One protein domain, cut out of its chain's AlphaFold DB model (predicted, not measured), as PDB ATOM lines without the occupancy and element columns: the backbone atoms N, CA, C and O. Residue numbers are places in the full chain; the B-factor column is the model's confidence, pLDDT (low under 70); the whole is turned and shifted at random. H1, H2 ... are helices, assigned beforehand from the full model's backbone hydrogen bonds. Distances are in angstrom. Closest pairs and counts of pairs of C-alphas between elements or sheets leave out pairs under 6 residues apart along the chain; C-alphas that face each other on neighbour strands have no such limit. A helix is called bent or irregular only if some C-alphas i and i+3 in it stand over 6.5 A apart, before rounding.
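This is residues 2 to 58 of the 228 residues of the protein "ThuA domain-containing protein" of Bryobacterales bacterium (UniProt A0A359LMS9). Three helices make an open, elongated triangle: H2, the longest, forms one side, H1 meets it near its beginning, and H3 folds back from its far end. The links, residues 11 to 19 and 35 to 43, lie toward opposite ends. The 57 printed residues, all-helix in class with no named strand, are only just compact, close to loose, with radius of gyration of the C-alphas 12.0 A and spans 34 by 20 by 14 A.

Start at H1, residues 2 to 10; its Ala 10 comes closest to Glu 22 of H2, residues 20 to 34, C-alphas 5.4 A apart. They touch, about perpendicular at 79 degrees, H2 with residues 22 to 26 alone. H2 touches H3, residues 44 to 56, with residues 30 to 34 alone, at a steep tilt of 66 degrees, opposite ways; the closest C-alphas, Ala 34 and Ala 50, are 5.9 A apart. H3, with residue 55 alone, only just touches H1, with 3 pairs of C-alphas within 8 A, closest Met 6 and Leu 55 at 7.4 A, about perpendicular at 82 degrees. The packing is mostly crossed. In H1 and H2 every O i to N i+4 pair is within hydrogen-bond range, in H3 7 of 9.

Find C-alpha 2 at (236.513, 215.135, 362.281), where H1 begins its 12.3 A. H2 runs 21.0 A from C-alpha 20 to C-alpha 34. H3 runs 18.6 A to C-alpha 56 at (242.391, 219.090, 367.695); it is irregular, but only just: C-alphas 49 and 52 are 7.0 A apart.

Look to Asp 15 and Pro 45 for the two C-alphas farthest apart, 34.6 A. The printed part has no cut, and both links are short. Residues 2 to 5 and 56 to 58 have pLDDT under 70.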
ATOM      1  N   ILE A   2     236.367 215.846 360.983       55.56
ATOM      2  CA  ILE A   2     236.513 215.135 362.281       55.56
ATOM      3  C   ILE A   2     236.859 213.645 362.112       55.56
ATOM      4  O   ILE A   2     237.815 213.175 362.719       55.56
ATOM      5  N   ALA A   3     236.143 212.928 361.239       62.56
ATOM      6  CA  ALA A   3     236.394 211.504 360.997       62.56
ATOM      7  C   ALA A   3     237.810 211.233 360.456       62.56
ATOM      8  O   ALA A   3     238.463 210.304 360.904       62.56
ATOM      9  N   ALA A   4     238.319 212.087 359.561       66.56
ATOM     10  CA  ALA A   4     239.665 211.939 359.002       66.56
ATOM     11  C   ALA A   4     240.761 212.106 360.068       66.56
ATOM     12  O   ALA A   4     241.707 211.327 360.102       66.56
ATOM     13  N   ASN A   5     240.609 213.074 360.977       68.62
ATOM     14  CA  ASN A   5     241.563 213.278 362.068       68.62
ATOM     15  C   ASN A   5     241.520 212.146 363.101       68.62
ATOM     16  O   ASN A   5     242.555 211.804 363.659       68.62
ATOM     17  N   MET A   6     240.340 211.571 363.356       73.31
ATOM     18  CA  MET A   6     240.210 210.408 364.238       73.31
ATOM     19  C   MET A   6     240.823 209.153 363.618       73.31
ATOM     20  O   MET A   6     241.526 208.442 364.321       73.31
ATOM     21  N   MET A   7     240.619 208.922 362.317       77.00
ATOM     22  CA  MET A   7     241.248 207.809 361.598       77.00
ATOM     23  C   MET A   7     242.774 207.925 361.637       77.00
ATOM     24  O   MET A   7     243.430 206.996 362.075       77.00
ATOM     25  N   LEU A   8     243.329 209.095 361.299       73.56
ATOM     26  CA  LEU A   8     244.779 209.341 361.344       73.56
ATOM     27  C   LEU A   8     245.394 209.222 362.746       73.56
ATOM     28  O   LEU A   8     246.591 209.000 362.872       73.56
ATOM     29  N   ALA A   9     244.614 209.469 363.798       72.38
ATOM     30  CA  ALA A   9     245.090 209.367 365.174       72.38
ATOM     31  C   ALA A   9     244.979 207.943 365.737       72.38
ATOM     32  O   ALA A   9     245.694 207.623 366.684       72.38
ATOM     33  N   ALA A  10     244.049 207.143 365.210       80.81
ATOM     34  CA  ALA A  10     243.813 205.768 365.627       80.81
ATOM     35  C   ALA A  10     244.706 204.779 364.869       80.81
ATOM     36  O   ALA A  10     245.253 203.890 365.507       80.81
ATOM     37  N   ASP A  11     244.866 204.969 363.554       81.50
ATOM     38  CA  ASP A  11     245.696 204.150 362.663       81.50
ATOM     39  C   ASP A  11     247.175 204.293 363.050       81.50
ATOM     40  O   ASP A  11     247.882 205.223 362.651       81.50
ATOM     41  N   SER A  12     247.614 203.406 363.936       77.38
ATOM     42  CA  SER A  12     248.927 203.437 364.572       77.38
ATOM     43  C   SER A  12     249.972 202.664 363.776       77.38
ATOM     44  O   SER A  12     251.173 202.899 363.938       77.38
ATOM     45  N   ASN A  13     249.510 201.737 362.938       81.19
ATOM     46  CA  ASN A  13     250.333 200.874 362.102       81.19
ATOM     47  C   ASN A  13     250.435 201.375 360.641       81.19
ATOM     48  O   ASN A  13     251.178 200.784 359.857       81.19
ATOM     49  N   GLU A  14     249.755 202.481 360.320       81.81
ATOM     50  CA  GLU A  14     249.699 203.146 359.015       81.81
ATOM     51  C   GLU A  14     249.107 202.260 357.900       81.81
ATOM     52  O   GLU A  14     249.460 202.401 356.722       81.81
ATOM     53  N   ASP A  15     248.201 201.339 358.249       83.56
ATOM     54  CA  ASP A  15     247.561 200.409 357.310       83.56
ATOM     55  C   ASP A  15     246.281 200.953 356.654       83.56
ATOM     56  O   ASP A  15     245.670 200.284 355.813       83.56
ATOM     57  N   GLN A  16     245.926 202.207 356.956       79.75
ATOM     58  CA  GLN A  16     244.744 202.920 356.465       79.75
ATOM     59  C   GLN A  16     243.414 202.331 356.951       79.75
ATOM     60  O   GLN A  16     242.347 202.677 356.426       79.75
ATOM     61  N   SER A  17     243.453 201.473 357.965       83.31
ATOM     62  CA  SER A  17     242.304 200.945 358.682       83.31
ATOM     63  C   SER A  17     242.432 201.236 360.180       83.31
ATOM     64  O   SER A  17     243.400 201.832 360.631       83.31
ATOM     65  N   VAL A  18     241.371 200.956 360.937       84.88
ATOM     66  CA  VAL A  18     241.386 201.103 362.396       84.88
ATOM     67  C   VAL A  18     240.770 199.853 362.975       84.88
ATOM     68  O   VAL A  18     239.578 199.589 362.765       84.88
ATOM     69  N   ASP A  19     241.571 199.088 363.702       89.50
ATOM     70  CA  ASP A  19     241.081 197.919 364.413       89.50
ATOM     71  C   ASP A  19     240.572 198.258 365.830       89.50
ATOM     72  O   ASP A  19     240.603 199.396 366.311       89.50
ATOM     73  N   ALA A  20     240.021 197.252 366.509       88.44
ATOM     74  CA  ALA A  20     239.478 197.434 367.851       88.44
ATOM     75  C   ALA A  20     240.559 197.783 368.892       88.44
ATOM     76  O   ALA A  20     240.264 198.498 369.852       88.44
ATOM     77  N   ALA A  21     241.788 197.290 368.729       88.88
ATOM     78  CA  ALA A  21     242.894 197.577 369.636       88.88
ATOM     79  C   ALA A  21     243.377 199.022 369.463       88.88
ATOM     80  O   ALA A  21     243.592 199.720 370.451       88.88
ATOM     81  N   GLU A  22     243.450 199.498 368.227       84.75
ATOM     82  CA  GLU A  22     243.802 200.872 367.875       84.75
ATOM     83  C   GLU A  22     242.775 201.887 368.369       84.75
ATOM     84  O   GLU A  22     243.121 202.895 368.992       84.75
ATOM     85  N   LEU A  23     241.486 201.588 368.187       87.69
ATOM     86  CA  LEU A  23     240.419 202.426 368.722       87.69
ATOM     87  C   LEU A  23     240.436 202.463 370.259       87.69
ATOM     88  O   LEU A  23     240.179 203.513 370.853       87.69
ATOM     89  N   THR A  24     240.763 201.338 370.900       88.25
ATOM     90  CA  THR A  24     240.906 201.251 372.362       88.25
ATOM     91  C   THR A  24     242.094 202.084 372.839       88.25
ATOM     92  O   THR A  24     241.937 202.912 373.731       88.25
ATOM     93  N   ALA A  25     243.253 201.963 372.188       86.50
ATOM     94  CA  ALA A  25     244.445 202.739 372.516       86.50
ATOM     95  C   ALA A  25     244.226 204.252 372.345       86.50
ATOM     96  O   ALA A  25     244.692 205.052 373.162       86.50
ATOM     97  N   LEU A  26     243.473 204.662 371.316       86.81
ATOM     98  CA  LEU A  26     243.065 206.055 371.143       86.81
ATOM     99  C   LEU A  26     242.190 206.527 372.314       86.81
ATOM    100  O   LEU A  26     242.427 207.611 372.856       86.81
ATOM    101  N   ALA A  27     241.185 205.733 372.691       87.56
ATOM    102  CA  ALA A  27     240.264 206.055 373.777       87.56
ATOM    103  C   ALA A  27     240.984 206.158 375.130       87.56
ATOM    104  O   ALA A  27     240.766 207.134 375.850       87.56
ATOM    105  N   ASP A  28     241.897 205.234 375.428       87.25
ATOM    106  CA  ASP A  28     242.725 205.253 376.637       87.25
ATOM    107  C   ASP A  28     243.628 206.494 376.663       87.25
ATOM    108  O   ASP A  28     243.653 207.250 377.635       87.25
ATOM    109  N   GLY A  29     244.284 206.805 375.541       86.56
ATOM    110  CA  GLY A  29     245.101 208.011 375.422       86.56
ATOM    111  C   GLY A  29     244.296 209.312 375.545       86.56
ATOM    112  O   GLY A  29     244.836 210.348 375.947       86.56
ATOM    113  N   TRP A  30     243.010 209.301 375.192       87.94
ATOM    114  CA  TRP A  30     242.099 210.427 375.410       87.94
ATOM    115  C   TRP A  30     241.667 210.536 376.864       87.94
ATOM    116  O   TRP A  30     241.640 211.645 377.404       87.94
ATOM    117  N   PHE A  31     241.371 209.400 377.487       88.31
ATOM    118  CA  PHE A  31     241.026 209.306 378.891       88.31
ATOM    119  C   PHE A  31     242.159 209.849 379.765       88.31
ATOM    120  O   PHE A  31     241.939 210.804 380.505       88.31
ATOM    121  N   ASP A  32     243.395 209.386 379.572       86.62
ATOM    122  CA  ASP A  32     244.573 209.846 380.320       86.62
ATOM    123  C   ASP A  32     244.814 211.358 380.193       86.62
ATOM    124  O   ASP A  32     245.241 212.038 381.129       86.62
ATOM    125  N   LYS A  33     244.539 211.920 379.012       85.00
ATOM    126  CA  LYS A  33     244.704 213.359 378.749       85.00
ATOM    127  C   LYS A  33     243.596 214.213 379.358       85.00
ATOM    128  O   LYS A  33     243.811 215.422 379.511       85.00
ATOM    129  N   ALA A  34     242.431 213.631 379.621       87.31
ATOM    130  CA  ALA A  34     241.286 214.301 380.220       87.31
ATOM    131  C   ALA A  34     241.237 214.107 381.745       87.31
ATOM    132  O   ALA A  34     240.908 215.058 382.456       87.31
ATOM    133  N   ASP A  35     241.653 212.950 382.261       88.19
ATOM    134  CA  ASP A  35     241.785 212.656 383.688       88.19
ATOM    135  C   ASP A  35     243.112 213.181 384.265       88.19
ATOM    136  O   ASP A  35     243.977 212.460 384.759       88.19
ATOM    137  N   THR A  36     243.287 214.501 384.210       83.19
ATOM    138  CA  THR A  36     244.503 215.158 384.726       83.19
ATOM    139  C   THR A  36     244.727 214.952 386.229       83.19
ATOM    140  O   THR A  36     245.860 215.068 386.697       83.19
ATOM    141  N   ALA A  37     243.666 214.637 386.976       86.88
ATOM    142  CA  ALA A  37     243.714 214.364 388.407       86.88
ATOM    143  C   ALA A  37     244.013 212.890 388.733       86.88
ATOM    144  O   ALA A  37     244.251 212.583 389.901       86.88
ATOM    145  N   LYS A  38     244.036 211.999 387.728       86.31
ATOM    146  CA  LYS A  38     244.168 210.542 387.891       86.31
ATOM    147  C   LYS A  38     243.105 209.958 388.827       86.31
ATOM    148  O   LYS A  38     243.402 209.098 389.655       86.31
ATOM    149  N   ALA A  39     241.884 210.473 388.732       88.06
ATOM    150  CA  ALA A  39     240.751 210.053 389.542       88.06
ATOM    151  C   ALA A  39     240.155 208.710 389.084       88.06
ATOM    152  O   ALA A  39     239.400 208.096 389.832       88.06
ATOM    153  N   GLY A  40     240.477 208.247 387.872       88.88
ATOM    154  CA  GLY A  40     239.872 207.061 387.266       88.88
ATOM    155  C   GLY A  40     238.453 207.304 386.746       88.88
ATOM    156  O   GLY A  40     237.807 206.376 386.269       88.88
ATOM    157  N   GLU A  41     237.976 208.551 386.782       90.19
ATOM    158  CA  GLU A  41     236.689 208.968 386.238       90.19
ATOM    159  C   GLU A  41     236.735 210.423 385.759       90.19
ATOM    160  O   GLU A  41     237.484 211.253 386.275       90.19
ATOM    161  N   ILE A  42     235.909 210.751 384.762       87.44
ATOM    162  CA  ILE A  42     235.818 212.106 384.214       87.44
ATOM    163  C   ILE A  42     234.350 212.515 384.167       87.44
ATOM    164  O   ILE A  42     233.531 211.899 383.484       87.44
ATOM    165  N   ALA A  43     234.013 213.608 384.847       89.31
ATOM    166  CA  ALA A  43     232.675 214.176 384.772       89.31
ATOM    167  C   ALA A  43     232.367 214.678 383.347       89.31
ATOM    168  O   ALA A  43     233.202 215.316 382.703       89.31
ATOM    169  N   VAL A  44     231.132 214.479 382.871       83.44
ATOM    170  CA  VAL A  44     230.698 214.871 381.513       83.44
ATOM    171  C   VAL A  44     231.026 216.332 381.150       83.44
ATOM    172  O   VAL A  44     231.482 216.565 380.028       83.44
ATOM    173  N   PRO A  45     230.861 217.337 382.037       86.00
ATOM    174  CA  PRO A  45     231.259 218.712 381.727       86.00
ATOM    175  C   PRO A  45     232.771 218.872 381.517       86.00
ATOM    176  O   PRO A  45     233.187 219.589 380.608       86.00
ATOM    177  N   ALA A  46     233.586 218.172 382.308       82.88
ATOM    178  CA  ALA A  46     235.041 218.181 382.177       82.88
ATOM    179  C   ALA A  46     235.483 217.481 380.884       82.88
ATOM    180  O   ALA A  46     236.322 218.006 380.153       82.88
ATOM    181  N   PHE A  47     234.842 216.362 380.536       84.81
ATOM    182  CA  PHE A  47     235.075 215.684 379.264       84.81
ATOM    183  C   PHE A  47     234.720 216.581 378.070       84.81
ATOM    184  O   PHE A  47     235.522 216.736 377.154       84.81
ATOM    185  N   ARG A  48     233.559 217.254 378.095       84.06
ATOM    186  CA  ARG A  48     233.151 218.209 377.046       84.06
ATOM    187  C   ARG A  48     234.121 219.379 376.903       84.06
ATOM    188  O   ARG A  48     234.374 219.809 375.782       84.06
ATOM    189  N   ALA A  49     234.675 219.876 378.007       84.62
ATOM    190  CA  ALA A  49     235.689 220.926 377.983       84.62
ATOM    191  C   ALA A  49     237.033 220.433 377.412       84.62
ATOM    192  O   ALA A  49     237.722 221.182 376.719       84.62
ATOM    193  N   ALA A  50     237.397 219.172 377.661       82.81
ATOM    194  CA  ALA A  50     238.613 218.556 377.129       82.81
ATOM    195  C   ALA A  50     238.483 218.140 375.652       82.81
ATOM    196  O   ALA A  50     239.481 218.129 374.932       82.81
ATOM    197  N   LEU A  51     237.269 217.834 375.184       82.50
ATOM    198  CA  LEU A  51     237.004 217.239 373.874       82.50
ATOM    199  C   LEU A  51     237.591 218.028 372.683       82.50
ATOM    200  O   LEU A  51     238.228 217.397 371.842       82.50
ATOM    201  N   PRO A  52     237.502 219.373 372.598       80.62
ATOM    202  CA  PRO A  52     238.171 220.119 371.529       80.62
ATOM    203  C   PRO A  52     239.696 219.954 371.565       80.62
ATOM    204  O   PRO A  52     240.335 219.816 370.525       80.62
ATOM    205  N   ARG A  53     240.303 219.902 372.759       80.88
ATOM    206  CA  ARG A  53     241.747 219.663 372.903       80.88
ATOM    207  C   ARG A  53     242.124 218.238 372.508       80.88
ATOM    208  O   ARG A  53     243.198 218.039 371.957       80.88
ATOM    209  N   LEU A  54     241.277 217.253 372.775       80.00
ATOM    210  CA  LEU A  54     241.523 215.865 372.377       80.00
ATOM    211  C   LEU A  54     241.404 215.687 370.859       80.00
ATOM    212  O   LEU A  54     242.291 215.105 370.242       80.00
ATOM    213  N   LEU A  55     240.367 216.275 370.255       71.62
ATOM    214  CA  LEU A  55     240.092 216.206 368.818       71.62
ATOM    215  C   LEU A  55     241.077 217.016 367.964       71.62
ATOM    216  O   LEU A  55     241.380 216.622 366.841       71.62
ATOM    217  N   PHE A  56     241.568 218.151 368.473       67.62
ATOM    218  CA  PHE A  56     242.391 219.090 367.695       67.62
ATOM    219  C   PHE A  56     243.812 219.286 368.246       67.62
ATOM    220  O   PHE A  56     244.656 219.883 367.580       67.62
ATOM    221  N   GLY A  57     244.112 218.777 369.443       60.44
ATOM    222  CA  GLY A  57     245.432 218.853 370.082       60.44
ATOM    223  C   GLY A  57     246.363 217.684 369.755       60.44
ATOM    224  O   GLY A  57     247.509 217.693 370.195       60.44
ATOM    225  N   MET A  58     245.918 216.701 368.965       54.50
ATOM    226  CA  MET A  58     246.756 215.626 368.413       54.50
ATOM    227  C   MET A  58     247.446 216.005 367.089       54.50
ATOM    228  O   MET A  58     247.777 215.143 366.282       54.50
TER     229      MET A  58